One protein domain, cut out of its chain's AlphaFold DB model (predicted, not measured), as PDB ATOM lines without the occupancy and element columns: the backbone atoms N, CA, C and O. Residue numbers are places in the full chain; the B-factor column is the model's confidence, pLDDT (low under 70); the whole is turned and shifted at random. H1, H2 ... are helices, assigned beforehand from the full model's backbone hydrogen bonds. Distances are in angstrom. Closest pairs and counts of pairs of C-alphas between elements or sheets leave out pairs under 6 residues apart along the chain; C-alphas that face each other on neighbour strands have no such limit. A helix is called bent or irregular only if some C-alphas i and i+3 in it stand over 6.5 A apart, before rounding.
ATOM      1  N   ARG A 142     168.295 237.973 243.479       91.12
ATOM      2  CA  ARG A 142     169.103 236.768 243.253       91.12
ATOM      3  C   ARG A 142     169.907 236.878 241.957       91.12
ATOM      4  O   ARG A 142     171.110 236.649 241.989       91.12
ATOM      5  N   PHE A 143     169.285 237.293 240.853       93.25
ATOM      6  CA  PHE A 143     169.977 237.484 239.574       93.25
ATOM      7  C   PHE A 143     171.111 238.503 239.684       93.25
ATOM      8  O   PHE A 143     172.237 238.222 239.277       93.25
ATOM      9  N   VAL A 144     170.836 239.666 240.284       97.00
ATOM     10  CA  VAL A 144     171.852 240.698 240.541       97.00
ATOM     11  C   VAL A 144     173.009 240.128 241.355       97.00
ATOM     12  O   VAL A 144     174.167 240.353 241.002       97.00
ATOM     13  N   GLN A 145     172.715 239.387 242.424       92.12
ATOM     14  CA  GLN A 145     173.742 238.819 243.288       92.12
ATOM     15  C   GLN A 145     174.592 237.786 242.542       92.12
ATOM     16  O   GLN A 145     175.814 237.894 242.557       92.12
ATOM     17  N   THR A 146     173.978 236.868 241.794       89.06
ATOM     18  CA  THR A 146     174.709 235.890 240.976       89.06
ATOM     19  C   THR A 146     175.610 236.569 239.940       89.06
ATOM     20  O   THR A 146     176.746 236.139 239.740       89.06
ATOM     21  N   ILE A 147     175.154 237.660 239.316       95.19
ATOM     22  CA  ILE A 147     175.976 238.450 238.387       95.19
ATOM     23  C   ILE A 147     177.169 239.092 239.107       95.19
ATOM     24  O   ILE A 147     178.283 239.061 238.582       95.19
ATOM     25  N   LYS A 148     176.961 239.664 240.300       95.19
ATOM     26  CA  LYS A 148     178.043 240.244 241.117       95.19
ATOM     27  C   LYS A 148     179.074 239.190 241.523       95.19
ATOM     28  O   LYS A 148     180.271 239.464 241.445       95.19
ATOM     29  N   ASP A 149     178.614 238.006 241.915       91.38
ATOM     30  CA  ASP A 149     179.466 236.906 242.375       91.38
ATOM     31  C   ASP A 149     180.339 236.324 241.251       91.38
ATOM     32  O   ASP A 149     181.405 235.780 241.525       91.38
ATOM     33  N   ASN A 150     179.925 236.489 239.989       88.88
ATOM     34  CA  ASN A 150     180.623 235.989 238.796       88.88
ATOM     35  C   ASN A 150     181.108 237.129 237.883       88.88
ATOM     36  O   ASN A 150     181.176 237.004 236.655       88.88
ATOM     37  N   TRP A 151     181.410 238.294 238.464       93.12
ATOM     38  CA  TRP A 151     181.783 239.474 237.683       93.12
ATOM     39  C   TRP A 151     183.127 239.322 236.943       93.12
ATOM     40  O   TRP A 151     183.391 240.023 235.965       93.12
ATOM     41  N   ASP A 152     183.981 238.391 237.369       87.69
ATOM     42  CA  ASP A 152     185.261 238.072 236.730       87.69
ATOM     43  C   ASP A 152     185.102 237.626 235.264       87.69
ATOM     44  O   ASP A 152     185.951 237.943 234.427       87.69
ATOM     45  N   ILE A 153     183.979 236.982 234.922       85.38
ATOM     46  CA  ILE A 153     183.642 236.583 233.547       85.38
ATOM     47  C   ILE A 153     182.691 237.555 232.831       85.38
ATOM     48  O   ILE A 153     182.353 237.332 231.664       85.38
ATOM     49  N   ALA A 154     182.307 238.673 233.457       90.38
ATOM     50  CA  ALA A 154     181.259 239.570 232.956       90.38
ATOM     51  C   ALA A 154     181.521 240.120 231.543       90.38
ATOM     52  O   ALA A 154     180.591 240.304 230.756       90.38
ATOM     53  N   SER A 155     182.787 240.359 231.182       89.31
ATOM     54  CA  SER A 155     183.138 240.826 229.833       89.31
ATOM     55  C   SER A 155     182.806 239.798 228.751       89.31
ATOM     56  O   SER A 155     182.333 240.184 227.682       89.31
ATOM     57  N   LYS A 156     182.999 238.503 229.033       86.31
ATOM     58  CA  LYS A 156     182.633 237.423 228.111       86.31
ATOM     59  C   LYS A 156     181.117 237.392 227.912       86.31
ATOM     60  O   LYS A 156     180.663 237.433 226.771       86.31
ATOM     61  N   ILE A 157     180.363 237.383 229.012       88.19
ATOM     62  CA  ILE A 157     178.893 237.331 228.990       88.19
ATOM     63  C   ILE A 157     178.316 238.547 228.270       88.19
ATOM     64  O   ILE A 157     177.436 238.415 227.428       88.19
ATOM     65  N   TYR A 158     178.852 239.739 228.539       90.50
ATOM     66  CA  TYR A 158     178.396 240.973 227.908       90.50
ATOM     67  C   TYR A 158     178.584 240.951 226.394       90.50
ATOM     68  O   TYR A 158     177.660 241.289 225.659       90.50
ATOM     69  N   ASN A 159     179.750 240.512 225.913       85.56
ATOM     70  CA  ASN A 159     180.006 240.413 224.478       85.56
ATOM     71  C   ASN A 159     179.061 239.410 223.799       85.56
ATOM     72  O   ASN A 159     178.573 239.691 222.705       85.56
ATOM     73  N   GLN A 160     178.772 238.282 224.455       80.25
ATOM     74  CA  GLN A 160     177.810 237.295 223.963       80.25
ATOM     75  C   GLN A 160     176.381 237.860 223.946       80.25
ATOM     76  O   GLN A 160     175.721 237.846 222.910       80.25
ATOM     77  N   THR A 161     175.947 238.476 225.046       84.00
ATOM     78  CA  THR A 161     174.621 239.099 225.164       84.00
ATOM     79  C   THR A 161     174.416 240.186 224.102       84.00
ATOM     80  O   THR A 161     173.375 240.246 223.459       84.00
ATOM     81  N   VAL A 162     175.418 241.042 223.866       86.12
ATOM     82  CA  VAL A 162     175.373 242.099 222.837       86.12
ATOM     83  C   VAL A 162     175.319 241.533 221.417       86.12
ATOM     84  O   VAL A 162     174.707 242.152 220.543       86.12
ATOM     85  N   PHE A 163     175.968 240.394 221.173       78.81
ATOM     86  CA  PHE A 163     175.939 239.717 219.880       78.81
ATOM     87  C   PHE A 163     174.560 239.112 219.586       78.81
ATOM     88  O   PHE A 163     174.067 239.225 218.467       78.81
ATOM     89  N   GLU A 164     173.929 238.511 220.595       75.06
ATOM     90  CA  GLU A 164     172.665 237.782 220.451       75.06
ATOM     91  C   GLU A 164     171.430 238.690 220.595       75.06
ATOM     92  O   GLU A 164     170.380 238.406 220.016       75.06
ATOM     93  N   TRP A 165     171.539 239.806 221.328       82.75
ATOM     94  CA  TRP A 165     170.392 240.627 221.712       82.75
ATOM     95  C   TRP A 165     170.539 242.117 221.360       82.75
ATOM     96  O   TRP A 165     171.048 242.946 222.118       82.75
ATOM     97  N   GLU A 166     169.975 242.504 220.212       87.06
ATOM     98  CA  GLU A 166     170.047 243.878 219.686       87.06
ATOM     99  C   GLU A 166     169.421 244.952 220.601       87.06
ATOM    100  O   GLU A 166     169.877 246.098 220.615       87.06
ATOM    101  N   LEU A 167     168.392 244.627 221.394       87.06
ATOM    102  CA  LEU A 167     167.824 245.598 222.345       87.06
ATOM    103  C   LEU A 167     168.789 245.890 223.500       87.06
ATOM    104  O   LEU A 167     168.913 247.050 223.896       87.06
ATOM    105  N   PHE A 168     169.502 244.877 223.996       90.38
ATOM    106  CA  PHE A 168     170.518 245.036 225.038       90.38
ATOM    107  C   PHE A 168     171.657 245.938 224.556       90.38
ATOM    108  O   PHE A 168     172.011 246.912 225.217       90.38
ATOM    109  N   LYS A 169     172.147 245.690 223.337       91.19
ATOM    110  CA  LYS A 169     173.163 246.514 222.663       91.19
ATOM    111  C   LYS A 169     172.741 247.972 222.470       91.19
ATOM    112  O   LYS A 169     173.556 248.879 222.600       91.19
ATOM    113  N   LYS A 170     171.468 248.227 222.147       93.00
ATOM    114  CA  LYS A 170     170.943 249.601 222.048       93.00
ATOM    115  C   LYS A 170     170.862 250.287 223.408       93.00
ATOM    116  O   LYS A 170     171.028 251.503 223.480       93.00
ATOM    117  N   ARG A 171     170.566 249.524 224.463       93.69
ATOM    118  CA  ARG A 171     170.405 250.037 225.825       93.69
ATOM    119  C   ARG A 171     171.742 250.374 226.485       93.69
ATOM    120  O   ARG A 171     171.832 251.435 227.101       93.69
ATOM    121  N   PHE A 172     172.745 249.508 226.347       95.19
ATOM    122  CA  PHE A 172     174.058 249.641 226.988       95.19
ATOM    123  C   PHE A 172     175.142 249.836 225.934       95.19
ATOM    124  O   PHE A 172     175.361 248.955 225.107       95.19
ATOM    125  N   LYS A 173     175.844 250.973 225.971       90.69
ATOM    126  CA  LYS A 173     176.907 251.288 225.004       90.69
ATOM    127  C   LYS A 173     178.222 250.590 225.347       90.69
ATOM    128  O   LYS A 173     179.075 250.443 224.474       90.69
ATOM    129  N   GLY A 174     178.382 250.175 226.600       93.75
ATOM    130  CA  GLY A 174     179.501 249.365 227.060       93.75
ATOM    131  C   GLY A 174     179.192 248.622 228.358       93.75
ATOM    132  O   GLY A 174     178.188 248.882 229.023       93.75
ATOM    133  N   LEU A 175     180.092 247.707 228.733       95.19
ATOM    134  CA  LEU A 175     179.999 246.935 229.977       95.19
ATOM    135  C   LEU A 175     179.943 247.836 231.223       95.19
ATOM    136  O   LEU A 175     179.309 247.467 232.205       95.19
ATOM    137  N   SER A 176     180.570 249.018 231.183       96.19
ATOM    138  CA  SER A 176     180.497 250.009 232.265       96.19
ATOM    139  C   SER A 176     179.065 250.455 232.552       96.19
ATOM    140  O   SER A 176     178.671 250.479 233.709       96.19
ATOM    141  N   ASP A 177     178.263 250.713 231.516       96.19
ATOM    142  CA  ASP A 177     176.878 251.172 231.677       96.19
ATOM    143  C   ASP A 177     176.027 250.106 232.381       96.19
ATOM    144  O   ASP A 177     175.166 250.413 233.203       96.19
ATOM    145  N   PHE A 178     176.282 248.833 232.061       97.12
ATOM    146  CA  PHE A 178     175.617 247.710 232.712       97.12
ATOM    147  C   PHE A 178     176.124 247.504 234.146       97.12
ATOM    148  O   PHE A 178     175.336 247.243 235.053       97.12
ATOM    149  N   ARG A 179     177.431 247.685 234.378       97.19
ATOM    150  CA  ARG A 179     178.034 247.634 235.716       97.19
ATOM    151  C   ARG A 179     177.407 248.650 236.662       97.19
ATOM    152  O   ARG A 179     177.090 248.286 237.791       97.19
ATOM    153  N   ASP A 180     177.216 249.882 236.204       97.44
ATOM    154  CA  ASP A 180     176.648 250.958 237.017       97.44
ATOM    155  C   ASP A 180     175.232 250.609 237.504       97.44
ATOM    156  O   ASP A 180     174.861 250.948 238.624       97.44
ATOM    157  N   ILE A 181     174.464 249.859 236.706       97.00
ATOM    158  CA  ILE A 181     173.159 249.324 237.113       97.00
ATOM    159  C   ILE A 181     173.327 248.216 238.143       97.00
ATOM    160  O   ILE A 181     172.757 248.322 239.225       97.00
ATOM    161  N   ILE A 182     174.114 247.177 237.837       97.81
ATOM    162  CA  ILE A 182     174.282 246.005 238.712       97.81
ATOM    163  C   ILE A 182     174.791 246.406 240.103       97.81
ATOM    164  O   ILE A 182     174.297 245.891 241.104       97.81
ATOM    165  N   TYR A 183     175.705 247.372 240.189       97.69
ATOM    166  CA  TYR A 183     176.279 247.863 241.447       97.69
ATOM    167  C   TYR A 183     175.594 249.119 242.010       97.69
ATOM    168  O   TYR A 183     176.149 249.762 242.895       97.69
ATOM    169  N   SER A 184     174.402 249.480 241.522       96.50
ATOM    170  CA  SER A 184     173.663 250.644 242.036       96.50
ATOM    171  C   SER A 184     173.123 250.461 243.458       96.50
ATOM    172  O   SER A 184     172.893 251.454 244.143       96.50
ATOM    173  N   ASP A 185     172.896 249.212 243.881       93.75
ATOM    174  CA  ASP A 185     172.211 248.842 245.127       93.75
ATOM    175  C   ASP A 185     170.837 249.529 245.297       93.75
ATOM    176  O   ASP A 185     170.353 249.736 246.410       93.75
ATOM    177  N   ASP A 186     170.183 249.851 244.175       92.62
ATOM    178  CA  ASP A 186     168.882 250.514 244.124       92.62
ATOM    179  C   ASP A 186     167.834 249.601 243.465       92.62
ATOM    180  O   ASP A 186     167.874 249.318 242.263       92.62
ATOM    181  N   LYS A 187     166.844 249.170 244.258       91.19
ATOM    182  CA  LYS A 187     165.750 248.301 243.797       91.19
ATOM    183  C   LYS A 187     164.913 248.929 242.677       91.19
ATOM    184  O   LYS A 187     164.408 248.194 241.832       91.19
ATOM    185  N   ILE A 188     164.779 250.258 242.627       89.50
ATOM    186  CA  ILE A 188     164.070 250.953 241.541       89.50
ATOM    187  C   ILE A 188     164.851 250.791 240.238       89.50
ATOM    188  O   ILE A 188     164.273 250.423 239.218       89.50
ATOM    189  N   ILE A 189     166.170 250.984 240.284       92.44
ATOM    190  CA  ILE A 189     167.038 250.791 239.118       92.44
ATOM    191  C   ILE A 189     166.997 249.330 238.652       92.44
ATOM    192  O   ILE A 189     166.916 249.080 237.448       92.44
ATOM    193  N   TYR A 190     167.004 248.366 239.574       93.31
ATOM    194  CA  TYR A 190     166.865 246.952 239.222       93.31
ATOM    195  C   TYR A 190     165.519 246.643 238.571       93.31
ATOM    196  O   TYR A 190     165.491 246.002 237.523       93.31
ATOM    197  N   SER A 191     164.423 247.157 239.129       89.44
ATOM    198  CA  SER A 191     163.093 247.029 238.537       89.44
ATOM    199  C   SER A 191     163.059 247.563 237.103       89.44
ATOM    200  O   SER A 191     162.708 246.846 236.168       89.44
ATOM    201  N   ASP A 192     163.505 248.804 236.901       89.19
ATOM    202  CA  ASP A 192     163.452 249.471 235.596       89.19
ATOM    203  C   ASP A 192     164.302 248.769 234.522       89.19
ATOM    204  O   ASP A 192     164.098 248.974 233.323       89.19
ATOM    205  N   ASN A 193     165.263 247.936 234.934       92.00
ATOM    206  CA  ASN A 193     166.160 247.208 234.040       92.00
ATOM    207  C   ASN A 193     166.022 245.681 234.158       92.00
ATOM    208  O   ASN A 193     166.878 244.964 233.641       92.00
ATOM    209  N   ASN A 194     164.951 245.169 234.775       88.75
ATOM    210  CA  ASN A 194     164.832 243.749 235.108       88.75
ATOM    211  C   ASN A 194     164.991 242.817 233.915       88.75
ATOM    212  O   ASN A 194     165.788 241.894 233.984       88.75
ATOM    213  N   ASN A 195     164.305 243.093 232.805       87.06
ATOM    214  CA  ASN A 195     164.383 242.233 231.622       87.06
ATOM    215  C   ASN A 195     165.829 242.104 231.118       87.06
ATOM    216  O   ASN A 195     166.231 241.055 230.624       87.06
ATOM    217  N   PHE A 196     166.628 243.171 231.243       93.38
ATOM    218  CA  PHE A 196     168.039 243.145 230.873       93.38
ATOM    219  C   PHE A 196     168.892 242.376 231.884       93.38
ATOM    220  O   PHE A 196     169.807 241.668 231.475       93.38
ATOM    221  N   ILE A 197     168.596 242.508 233.180       94.38
ATOM    222  CA  ILE A 197     169.266 241.770 234.260       94.38
ATOM    223  C   ILE A 197     168.980 240.271 234.129       94.38
ATOM    224  O   ILE A 197     169.917 239.486 234.118       94.38
ATOM    225  N   GLU A 198     167.716 239.885 233.967       87.94
ATOM    226  CA  GLU A 198     167.265 238.507 233.757       87.94
ATOM    227  C   GLU A 198     167.877 237.900 232.489       87.94
ATOM    228  O   GLU A 198     168.476 236.829 232.541       87.94
ATOM    229  N   GLY A 199     167.824 238.609 231.355       84.62
ATOM    230  CA  GLY A 199     168.429 238.125 230.112       84.62
ATOM    231  C   GLY A 199     169.946 237.934 230.222       84.62
ATOM    232  O   GLY A 199     170.480 236.924 229.763       84.62
ATOM    233  N   TYR A 200     170.646 238.866 230.875       92.50
ATOM    234  CA  TYR A 200     172.077 238.721 231.141       92.50
ATOM    235  C   TYR A 200     172.360 237.566 232.107       92.50
ATOM    236  O   TYR A 200     173.293 236.801 231.883       92.50
ATOM    237  N   TYR A 201     171.556 237.422 233.163       89.38
ATOM    238  CA  TYR A 201     171.641 236.315 234.110       89.38
ATOM    239  C   TYR A 201     171.475 234.966 233.406       89.38
ATOM    240  O   TYR A 201     172.267 234.069 233.652       89.38
ATOM    241  N   HIS A 202     170.532 234.823 232.475       81.56
ATOM    242  CA  HIS A 202     170.383 233.584 231.712       81.56
ATOM    243  C   HIS A 202     171.574 233.306 230.790       81.56
ATOM    244  O   HIS A 202     171.996 232.159 230.677       81.56
ATOM    245  N   CYS A 203     172.165 234.336 230.176       81.38
ATOM    246  CA  CYS A 203     173.416 234.181 229.428       81.38
ATOM    247  C   CYS A 203     174.572 233.761 230.354       81.38
ATOM    248  O   CYS A 203     175.372 232.893 230.014       81.38
ATOM    249  N   LEU A 204     174.640 234.342 231.554       82.75
ATOM    250  CA  LEU A 204     175.606 233.977 232.582       82.75
ATOM    251  C   LEU A 204     175.420 232.527 233.043       82.75
ATOM    252  O   LEU A 204     176.396 231.786 233.036       82.75
ATOM    253  N   GLU A 205     174.205 232.113 233.408       79.25
ATOM    254  CA  GLU A 205     173.892 230.730 233.783       79.25
ATOM    255  C   GLU A 205     174.236 229.765 232.658       79.25
ATOM    256  O   GLU A 205     174.898 228.768 232.910       79.25
ATOM    257  N   SER A 206     173.888 230.097 231.414       67.81
ATOM    258  CA  SER A 206     174.281 229.314 230.243       67.81
ATOM    259  C   SER A 206     175.801 229.144 230.162       67.81
ATOM    260  O   SER A 206     176.302 228.052 229.917       67.81
ATOM    261  N   VAL A 207     176.580 230.187 230.450       69.75
ATOM    262  CA  VAL A 207     178.044 230.091 230.429       69.75
ATOM    263  C   VAL A 207     178.624 229.373 231.654       69.75
ATOM    264  O   VAL A 207     179.617 228.662 231.493       69.75
ATOM    265  N   ILE A 208     178.051 229.554 232.849       67.06
ATOM    266  CA  ILE A 208     178.486 228.911 234.106       67.06
ATOM    267  C   ILE A 208     178.162 227.419 234.085       67.06
ATOM    268  O   ILE A 208     179.034 226.601 234.366       67.06
ATOM    269  N   ASN A 209     176.929 227.074 233.717       60.25
ATOM    270  CA  ASN A 209     176.446 225.700 233.584       60.25
ATOM    271  C   ASN A 209     176.939 225.051 232.279       60.25
ATOM    272  O   ASN A 209     176.623 223.900 231.993       60.25
ATOM    273  N   GLU A 210     177.725 225.794 231.492       57.41
ATOM    274  CA  GLU A 210     178.304 225.389 230.213       57.41
ATOM    275  C   GLU A 210     177.244 224.985 229.155       57.41
ATOM    276  O   GLU A 210     177.552 224.391 228.119       57.41
TER     277      GLU A 210
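AT A GLANCE: This is residues 142 to 210 of the 332 residues of the protein "HTH cro/C1-type domain-containing protein" of Streptococcus salivarius (UniProt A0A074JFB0). A small cluster of six short helices set at steep angles to one another, with the longest helix, H6, running along one side and H1 and H2 packed across it. H4 lies on the opposite side of the core from H6, H3 turns off the end of H2, and H5 lies at one far end beyond H4. The printed part has 69 residues, with six named helices, H1 to H6 in order along the chain, and no named strand; the class is all helix. It is compact, with a radius of gyration of the C-alphas of 10.9 A, and spans 31 by 25 by 18 A.

IN THESE COORDINATES: H6, residues 194 to 208, is 20.2 A from C-alpha 194 at (164.832, 243.749, 235.108) to C-alpha 208 at (178.486, 228.911, 234.106). H1, residues 142 to 149, begins at C-alpha 142 at (169.103, 236.768, 243.253) and is 10.4 A long. H2, residues 151 to 164, is 19.6 A long and irregular: C-alphas 152 and 155 are 7.7 A apart. H3 is residues 166 to 171, 8.7 A; H4 is residues 175 to 182, 10.5 A; H5 is residues 187 to 192, 8.6 A.

HOW THE PARTS SIT: H6 touches H2, the closest C-alphas being those of Ile 157 and Leu 204, 5.9 A apart; at 71 degrees their lines are only just about perpendicular. H6 touches H1 at a steep tilt of 54 degrees, the same way, with the C-alphas of Phe 143 and Tyr 201 closest at 5.8 A. H1 and H4 only just touch, with 3 pairs of C-alphas within 8 A, the closest those of Val 144 and Ile 182 at 6.1 A; they stand at a steep tilt of 51 degrees, opposite ways. These three pairs make the packing mostly crossed, with no shallow tilt among them. H2, with residues 161 to 163 alone, touches H3 only at the corner, the C-alphas of Val 162 and Lys 169 being closest at 4.9 A. H4 and H5 only just touch, with 3 pairs of C-alphas within 8 A, and only at the corner; the closest are those of Ile 181 and Ile 189 at 6.6 A. H4 and H6 are close but not clearly touching, the closest C-alphas being those of Ile 182 and Ile 197, 7.9 A apart. H3 and H5 are apart. Every O i to N i+4 pair is within hydrogen-bond range in H1, H3, H5 and H6, against 8 of 10 in H2 and 3 of 4 in H4.

THE WHOLE: The two C-alphas farthest apart are those of Ile 188 and Glu 210, 31.4 A. The printed part has no cut, and the five links between the helices are tight. The mean pLDDT of the printed part is 88.3; residues 206 to 210 are under 70.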